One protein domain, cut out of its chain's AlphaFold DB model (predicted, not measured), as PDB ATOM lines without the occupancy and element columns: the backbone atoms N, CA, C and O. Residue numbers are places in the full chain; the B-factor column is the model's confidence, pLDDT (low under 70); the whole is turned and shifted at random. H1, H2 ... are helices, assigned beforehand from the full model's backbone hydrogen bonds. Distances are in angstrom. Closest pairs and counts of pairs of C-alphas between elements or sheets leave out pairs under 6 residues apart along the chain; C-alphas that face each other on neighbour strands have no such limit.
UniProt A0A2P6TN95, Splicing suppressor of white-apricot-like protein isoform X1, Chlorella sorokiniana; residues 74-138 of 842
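What this domain is: This is residues 74 to 138 of the 842 residues of the protein "Splicing suppressor of white-apricot-like protein isoform X1" of Chlorella sorokiniana (UniProt A0A2P6TN95). The domain is an open U with an empty middle: H2 and then the longest helix, H3, make its base, a looped stretch with the short H1 makes one arm, and H4 with the tail after it makes the other. H4 turns off near the end of H3, making a corner with it, and no helix touches another. The printed part has 65 residues with four named helices, in the order H1, H2, H3, H4, and no named strand; its class is all helix. It is extended, with a radius of gyration of the C-alphas of 16.8 A, and spans 40 by 31 by 19 A.

How they stand to each other: H3, residues 108 to 122, and H4, residues 126 to 133, are close but not clearly touching; their closest C-alphas, those of Leu 119 and Gln 126, are 7.1 A apart. Their lines are about perpendicular, at 85 degrees. H2, residues 95 to 102, is apart from H3 and from H4. H1, residues 89 to 92, is apart from H2, H3 and H4. Residues 74 to 75 pair with residues 83 to 84, antiparallel. In H2, H3 and H4 every O i to N i+4 pair is within hydrogen-bond range; H1 is too short for such a pair.

Where its parts are: H3 is 20.9 A long from C-alpha 108 at (360.629, 100.417, 45.180) to C-alpha 122. H4 measures 10.4 A and ends with C-alpha 133 at (373.201, 105.976, 29.302). H2 measures 9.9 A. H1 measures 5.2 A and begins with C-alpha 89 at (348.775, 117.627, 40.069).

The domain as a whole: The two C-alphas farthest apart, those of Ile 96 and Asp 138, are 44.7 A apart. The printed part has no cut, and the three links between helices are tight. Residues 130 to 138, of which 130 to 133 belong to H4, stand free. The mean pLDDT of the printed part is 72.8; 18 residues are under 70, among them residues 95 to 106.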
ATOM      1  N   LEU A  74     352.757 118.079  51.536       84.81
ATOM      2  CA  LEU A  74     351.714 117.147  51.959       84.81
ATOM      3  C   LEU A  74     352.065 115.697  51.569       84.81
ATOM      4  O   LEU A  74     352.560 115.482  50.461       84.81
ATOM      5  N   PRO A  75     351.749 114.697  52.417       82.81
ATOM      6  CA  PRO A  75     351.822 113.272  52.079       82.81
ATOM      7  C   PRO A  75     351.063 112.917  50.789       82.81
ATOM      8  O   PRO A  75     349.827 112.939  50.743       82.81
ATOM      9  N   CYS A  76     351.798 112.567  49.736       79.25
ATOM     10  CA  CYS A  76     351.262 112.162  48.445       79.25
ATOM     11  C   CYS A  76     350.546 110.814  48.584       79.25
ATOM     12  O   CYS A  76     351.109 109.830  49.064       79.25
ATOM     13  N   TRP A  77     349.260 110.779  48.224       73.25
ATOM     14  CA  TRP A  77     348.380 109.602  48.339       73.25
ATOM     15  C   TRP A  77     348.347 108.924  49.731       73.25
ATOM     16  O   TRP A  77     347.841 107.809  49.862       73.25
ATOM     17  N   GLY A  78     348.813 109.615  50.779       69.25
ATOM     18  CA  GLY A  78     348.895 109.113  52.153       69.25
ATOM     19  C   GLY A  78     350.211 108.424  52.535       69.25
ATOM     20  O   GLY A  78     350.307 107.955  53.668       69.25
ATOM     21  N   ASP A  79     351.218 108.373  51.655       76.00
ATOM     22  CA  ASP A  79     352.576 107.974  52.043       76.00
ATOM     23  C   ASP A  79     353.301 109.164  52.696       76.00
ATOM     24  O   ASP A  79     353.311 110.272  52.166       76.00
ATOM     25  N   ALA A  80     353.898 108.941  53.867       75.44
ATOM     26  CA  ALA A  80     354.652 109.960  54.593       75.44
ATOM     27  C   ALA A  80     356.066 110.198  54.022       75.44
ATOM     28  O   ALA A  80     356.719 111.156  54.431       75.44
ATOM     29  N   ALA A  81     356.545 109.336  53.116       76.50
ATOM     30  CA  ALA A  81     357.849 109.462  52.464       76.50
ATOM     31  C   ALA A  81     357.791 110.164  51.092       76.50
ATOM     32  O   ALA A  81     358.750 110.838  50.723       76.50
ATOM     33  N   ASP A  82     356.687 110.042  50.346       80.38
ATOM     34  CA  ASP A  82     356.462 110.801  49.107       80.38
ATOM     35  C   ASP A  82     355.764 112.124  49.445       80.38
ATOM     36  O   ASP A  82     354.548 112.175  49.617       80.38
ATOM     37  N   LEU A  83     356.533 113.202  49.588       84.75
ATOM     38  CA  LEU A  83     356.000 114.534  49.872       84.75
ATOM     39  C   LEU A  83     355.774 115.321  48.572       84.75
ATOM     40  O   LEU A  83     356.636 115.385  47.695       84.75
ATOM     41  N   ALA A  84     354.602 115.944  48.459       85.19
ATOM     42  CA  ALA A  84     354.168 116.721  47.302       85.19
ATOM     43  C   ALA A  84     353.816 118.163  47.699       85.19
ATOM     44  O   ALA A  84     353.363 118.413  48.815       85.19
ATOM     45  N   ASP A  85     353.965 119.123  46.780       87.31
ATOM     46  CA  ASP A  85     353.378 120.457  46.970       87.31
ATOM     47  C   ASP A  85     351.848 120.317  47.075       87.31
ATOM     48  O   ASP A  85     351.227 119.512  46.382       87.31
ATOM     49  N   ARG A  86     351.214 121.151  47.899       80.12
ATOM     50  CA  ARG A  86     349.757 121.324  47.952       80.12
ATOM     51  C   ARG A  86     349.131 121.600  46.574       80.12
ATOM     52  O   ARG A  86     347.944 121.329  46.391       80.12
ATOM     53  N   TRP A  87     349.899 122.148  45.634       79.00
ATOM     54  CA  TRP A  87     349.480 122.412  44.252       79.00
ATOM     55  C   TRP A  87     349.928 121.348  43.232       79.00
ATOM     56  O   TRP A  87     349.689 121.519  42.035       79.00
ATOM     57  N   ASP A  88     350.554 120.252  43.670       84.19
ATOM     58  CA  ASP A  88     350.992 119.155  42.804       84.19
ATOM     59  C   ASP A  88     349.789 118.438  42.163       84.19
ATOM     60  O   ASP A  88     348.860 117.984  42.836       84.19
ATOM     61  N   ALA A  89     349.824 118.290  40.836       79.81
ATOM     62  CA  ALA A  89     348.775 117.627  40.069       79.81
ATOM     63  C   ALA A  89     348.569 116.148  40.456       79.81
ATOM     64  O   ALA A  89     347.479 115.621  40.236       79.81
ATOM     65  N   ARG A  90     349.555 115.484  41.083       78.88
ATOM     66  CA  ARG A  90     349.403 114.135  41.666       78.88
ATOM     67  C   ARG A  90     348.285 114.074  42.709       78.88
ATOM     68  O   ARG A  90     347.585 113.064  42.780       78.88
ATOM     69  N   LEU A  91     348.068 115.156  43.464       74.56
ATOM     70  CA  LEU A  91     347.006 115.260  44.473       74.56
ATOM     71  C   LEU A  91     345.602 115.449  43.863       74.56
ATOM     72  O   LEU A  91     344.606 115.322  44.571       74.56
ATOM     73  N   LEU A  92     345.511 115.730  42.556       76.25
ATOM     74  CA  LEU A  92     344.250 115.852  41.812       76.25
ATOM     75  C   LEU A  92     343.809 114.529  41.158       76.25
ATOM     76  O   LEU A  92     342.740 114.475  40.548       76.25
ATOM     77  N   LEU A  93     344.623 113.471  41.249       74.69
ATOM     78  CA  LEU A  93     344.323 112.158  40.676       74.69
ATOM     79  C   LEU A  93     343.480 111.314  41.640       74.69
ATOM     80  O   LEU A  93     343.742 111.270  42.840       74.69
ATOM     81  N   ASP A  94     342.471 110.626  41.103       75.62
ATOM     82  CA  ASP A  94     341.465 109.907  41.890       75.62
ATOM     83  C   ASP A  94     342.091 108.721  42.661       75.62
ATOM     84  O   ASP A  94     342.497 107.725  42.033       75.62
ATOM     85  N   PRO A  95     342.182 108.788  44.008       64.44
ATOM     86  CA  PRO A  95     343.008 107.880  44.799       64.44
ATOM     87  C   PRO A  95     342.535 106.426  44.742       64.44
ATOM     88  O   PRO A  95     343.333 105.524  44.978       64.44
ATOM     89  N   ILE A  96     341.272 106.159  44.386       63.88
ATOM     90  CA  ILE A  96     340.775 104.786  44.214       63.88
ATOM     91  C   ILE A  96     341.422 104.133  42.984       63.88
ATOM     92  O   ILE A  96     341.858 102.981  43.049       63.88
ATOM     93  N   THR A  97     341.531 104.874  41.877       61.56
ATOM     94  CA  THR A  97     342.148 104.368  40.640       61.56
ATOM     95  C   THR A  97     343.653 104.168  40.822       61.56
ATOM     96  O   THR A  97     344.209 103.153  40.399       61.56
ATOM     97  N   LEU A  98     344.304 105.090  41.539       56.88
ATOM     98  CA  LEU A  98     345.750 105.095  41.716       56.88
ATOM     99  C   LEU A  98     346.204 104.118  42.812       56.88
ATOM    100  O   LEU A  98     347.158 103.378  42.594       56.88
ATOM    101  N   ALA A  99     345.453 103.943  43.906       59.16
ATOM    102  CA  ALA A  99     345.698 102.863  44.872       59.16
ATOM    103  C   ALA A  99     345.409 101.456  44.304       59.16
ATOM    104  O   ALA A  99     345.855 100.459  44.882       59.16
ATOM    105  N   ALA A 100     344.677 101.346  43.188       59.91
ATOM    106  CA  ALA A 100     344.532 100.105  42.422       59.91
ATOM    107  C   ALA A 100     345.679  99.881  41.414       59.91
ATOM    108  O   ALA A 100     345.917  98.737  41.023       59.91
ATOM    109  N   ALA A 101     346.404 100.937  41.025       59.09
ATOM    110  CA  ALA A 101     347.630 100.862  40.230       59.09
ATOM    111  C   ALA A 101     348.870 100.613  41.110       59.09
ATOM    112  O   ALA A 101     349.648  99.710  40.819       59.09
ATOM    113  N   ALA A 102     349.008 101.323  42.234       57.69
ATOM    114  CA  ALA A 102     350.081 101.132  43.211       57.69
ATOM    115  C   ALA A 102     350.097  99.702  43.779       57.69
ATOM    116  O   ALA A 102     351.153  99.093  43.876       57.69
ATOM    117  N   ARG A 103     348.923  99.096  44.024       61.41
ATOM    118  CA  ARG A 103     348.794  97.670  44.400       61.41
ATOM    119  C   ARG A 103     349.184  96.662  43.305       61.41
ATOM    120  O   ARG A 103     349.159  95.464  43.567       61.41
ATOM    121  N   ARG A 104     349.506  97.119  42.090       58.19
ATOM    122  CA  ARG A 104     350.054  96.300  40.990       58.19
ATOM    123  C   ARG A 104     351.530  96.581  40.723       58.19
ATOM    124  O   ARG A 104     352.156  95.789  40.030       58.19
ATOM    125  N   GLN A 105     352.065  97.689  41.234       57.72
ATOM    126  CA  GLN A 105     353.493  97.964  41.175       57.72
ATOM    127  C   GLN A 105     354.202  97.190  42.297       57.72
ATOM    128  O   GLN A 105     353.685  97.134  43.417       57.72
ATOM    129  N   PRO A 106     355.379  96.594  42.044       61.47
ATOM    130  CA  PRO A 106     356.262  96.194  43.131       61.47
ATOM    131  C   PRO A 106     356.665  97.435  43.944       61.47
ATOM    132  O   PRO A 106     356.783  98.533  43.399       61.47
ATOM    133  N   SER A 107     356.897  97.277  45.251       71.88
ATOM    134  CA  SER A 107     357.491  98.353  46.058       71.88
ATOM    135  C   SER A 107     358.864  98.735  45.497       71.88
ATOM    136  O   SER A 107     359.518  97.897  44.881       71.88
ATOM    137  N   ALA A 108     359.347  99.959  45.735       63.78
ATOM    138  CA  ALA A 108     360.629 100.417  45.180       63.78
ATOM    139  C   ALA A 108     361.799  99.449  45.473       63.78
ATOM    140  O   ALA A 108     362.612  99.176  44.595       63.78
ATOM    141  N   ALA A 109     361.828  98.844  46.666       66.69
ATOM    142  CA  ALA A 109     362.804  97.811  47.023       66.69
ATOM    143  C   ALA A 109     362.626  96.494  46.237       66.69
ATOM    144  O   ALA A 109     363.613  95.866  45.868       66.69
ATOM    145  N   ALA A 110     361.389  96.071  45.957       71.00
ATOM    146  CA  ALA A 110     361.112  94.887  45.141       71.00
ATOM    147  C   ALA A 110     361.339  95.140  43.637       71.00
ATOM    148  O   ALA A 110     361.740  94.222  42.927       71.00
ATOM    149  N   ALA A 111     361.135  96.375  43.165       71.31
ATOM    150  CA  ALA A 111     361.490  96.812  41.819       71.31
ATOM    151  C   ALA A 111     363.014  96.772  41.629       71.31
ATOM    152  O   ALA A 111     363.493  96.053  40.759       71.31
ATOM    153  N   ALA A 112     363.768  97.428  42.518       72.25
ATOM    154  CA  ALA A 112     365.231  97.417  42.499       72.25
ATOM    155  C   ALA A 112     365.816  96.001  42.660       72.25
ATOM    156  O   ALA A 112     366.808  95.669  42.021       72.25
ATOM    157  N   ALA A 113     365.192  95.128  43.461       76.62
ATOM    158  CA  ALA A 113     365.608  93.728  43.575       76.62
ATOM    159  C   ALA A 113     365.313  92.899  42.308       76.62
ATOM    160  O   ALA A 113     366.065  91.975  42.001       76.62
ATOM    161  N   ALA A 114     364.243  93.209  41.569       76.19
ATOM    162  CA  ALA A 114     363.952  92.583  40.280       76.19
ATOM    163  C   ALA A 114     364.887  93.097  39.172       76.19
ATOM    164  O   ALA A 114     365.362  92.303  38.366       76.19
ATOM    165  N   GLU A 115     365.202  94.393  39.174       74.94
ATOM    166  CA  GLU A 115     366.172  95.026  38.273       74.94
ATOM    167  C   GLU A 115     367.581  94.468  38.514       74.94
ATOM    168  O   GLU A 115     368.161  93.872  37.613       74.94
ATOM    169  N   ALA A 116     368.082  94.497  39.755       75.56
ATOM    170  CA  ALA A 116     369.371  93.902  40.124       75.56
ATOM    171  C   ALA A 116     369.466  92.398  39.798       75.56
ATOM    172  O   ALA A 116     370.551  91.892  39.513       75.56
ATOM    173  N   ARG A 117     368.337  91.678  39.814       79.00
ATOM    174  CA  ARG A 117     368.267  90.280  39.379       79.00
ATOM    175  C   ARG A 117     368.323  90.139  37.854       79.00
ATOM    176  O   ARG A 117     369.046  89.271  37.383       79.00
ATOM    177  N   ALA A 118     367.610  90.970  37.097       75.31
ATOM    178  CA  ALA A 118     367.691  90.978  35.636       75.31
ATOM    179  C   ALA A 118     369.125  91.284  35.164       75.31
ATOM    180  O   ALA A 118     369.654  90.570  34.324       75.31
ATOM    181  N   LEU A 119     369.796  92.247  35.803       77.06
ATOM    182  CA  LEU A 119     371.209  92.567  35.570       77.06
ATOM    183  C   LEU A 119     372.140  91.369  35.845       77.06
ATOM    184  O   LEU A 119     373.039  91.080  35.060       77.06
ATOM    185  N   GLN A 120     371.887  90.600  36.910       73.19
ATOM    186  CA  GLN A 120     372.621  89.354  37.183       73.19
ATOM    187  C   GLN A 120     372.314  88.224  36.184       73.19
ATOM    188  O   GLN A 120     373.189  87.401  35.924       73.19
ATOM    189  N   GLU A 121     371.098  88.165  35.634       75.44
ATOM    190  CA  GLU A 121     370.687  87.162  34.640       75.44
ATOM    191  C   GLU A 121     371.180  87.510  33.215       75.44
ATOM    192  O   GLU A 121     371.507  86.601  32.453       75.44
ATOM    193  N   GLU A 122     371.324  88.797  32.876       74.00
ATOM    194  CA  GLU A 122     371.934  89.285  31.625       74.00
ATOM    195  C   GLU A 122     373.468  89.433  31.705       74.00
ATOM    196  O   GLU A 122     374.145  89.485  30.677       74.00
ATOM    197  N   GLY A 123     374.037  89.446  32.916       80.25
ATOM    198  CA  GLY A 123     375.479  89.534  33.166       80.25
ATOM    199  C   GLY A 123     376.071  90.943  33.046       80.25
ATOM    200  O   GLY A 123     377.293  91.079  33.013       80.25
ATOM    201  N   THR A 124     375.227  91.973  32.978       74.19
ATOM    202  CA  THR A 124     375.602  93.389  32.873       74.19
ATOM    203  C   THR A 124     375.605  94.051  34.250       74.19
ATOM    204  O   THR A 124     374.731  93.805  35.080       74.19
ATOM    205  N   THR A 125     376.586  94.906  34.539       82.12
ATOM    206  CA  THR A 125     376.574  95.692  35.782       82.12
ATOM    207  C   THR A 125     375.751  96.969  35.624       82.12
ATOM    208  O   THR A 125     375.628  97.534  34.535       82.12
ATOM    209  N   GLN A 126     375.201  97.474  36.733       73.88
ATOM    210  CA  GLN A 126     374.470  98.743  36.712       73.88
ATOM    211  C   GLN A 126     375.381  99.925  36.321       73.88
ATOM    212  O   GLN A 126     374.933 100.836  35.628       73.88
ATOM    213  N   GLU A 127     376.666  99.870  36.689       75.00
ATOM    214  CA  GLU A 127     377.678 100.860  36.293       75.00
ATOM    215  C   GLU A 127     377.888 100.894  34.770       75.00
ATOM    216  O   GLU A 127     378.023 101.974  34.199       75.00
ATOM    217  N   GLU A 128     377.849  99.744  34.084       78.69
ATOM    218  CA  GLU A 128     377.941  99.678  32.619       78.69
ATOM    219  C   GLU A 128     376.702 100.280  31.939       78.69
ATOM    220  O   GLU A 128     376.851 101.056  30.996       78.69
ATOM    221  N   LEU A 129     375.488 100.022  32.441       77.88
ATOM    222  CA  LEU A 129     374.268 100.660  31.917       77.88
ATOM    223  C   LEU A 129     374.192 102.161  32.214       77.88
ATOM    224  O   LEU A 129     373.614 102.921  31.437       77.88
ATOM    225  N   GLU A 130     374.730 102.621  33.341       73.75
ATOM    226  CA  GLU A 130     374.877 104.053  33.609       73.75
ATOM    227  C   GLU A 130     375.930 104.674  32.681       73.75
ATOM    228  O   GLU A 130     375.671 105.725  32.093       73.75
ATOM    229  N   TRP A 131     377.048 103.987  32.428       71.56
ATOM    230  CA  TRP A 131     378.049 104.420  31.455       71.56
ATOM    231  C   TRP A 131     377.494 104.491  30.025       71.56
ATOM    232  O   TRP A 131     377.735 105.480  29.338       71.56
ATOM    233  N   GLU A 132     376.698 103.514  29.576       77.81
ATOM    234  CA  GLU A 132     376.050 103.565  28.257       77.81
ATOM    235  C   GLU A 132     375.001 104.682  28.156       77.81
ATOM    236  O   GLU A 132     374.946 105.387  27.149       77.81
ATOM    237  N   ARG A 133     374.217 104.908  29.216       80.44
ATOM    238  CA  ARG A 133     373.201 105.976  29.302       80.44
ATOM    239  C   ARG A 133     373.802 107.383  29.247       80.44
ATOM    240  O   ARG A 133     373.165 108.293  28.721       80.44
ATOM    241  N   TYR A 134     375.014 107.559  29.774       71.88
ATOM    242  CA  TYR A 134     375.750 108.828  29.762       71.88
ATOM    243  C   TYR A 134     376.873 108.881  28.712       71.88
ATOM    244  O   TYR A 134     377.615 109.856  28.658       71.88
ATOM    245  N   ARG A 135     376.968 107.885  27.824       70.44
ATOM    246  CA  ARG A 135     378.003 107.766  26.781       70.44
ATOM    247  C   ARG A 135     378.045 108.938  25.799       70.44
ATOM    248  O   ARG A 135     379.113 109.261  25.285       70.44
ATOM    249  N   ASP A 136     376.892 109.563  25.565       67.44
ATOM    250  CA  ASP A 136     376.729 110.732  24.692       67.44
ATOM    251  C   ASP A 136     376.784 112.076  25.461       67.44
ATOM    252  O   ASP A 136     376.688 113.144  24.846       67.44
ATOM    253  N   LEU A 137     376.955 112.062  26.793       62.53
ATOM    254  CA  LEU A 137     377.254 113.267  27.575       62.53
ATOM    255  C   LEU A 137     378.758 113.555  27.513       62.53
ATOM    256  O   LEU A 137     379.568 112.924  28.182       62.53
ATOM    257  N   ASP A 138     379.114 114.552  26.708       57.47
ATOM    258  CA  ASP A 138     380.482 115.040  26.541       57.47
ATOM    259  C   ASP A 138     380.933 115.871  27.771       57.47
ATOM    260  O   ASP A 138     380.439 116.991  27.957       57.47
TER     261      ASP A 138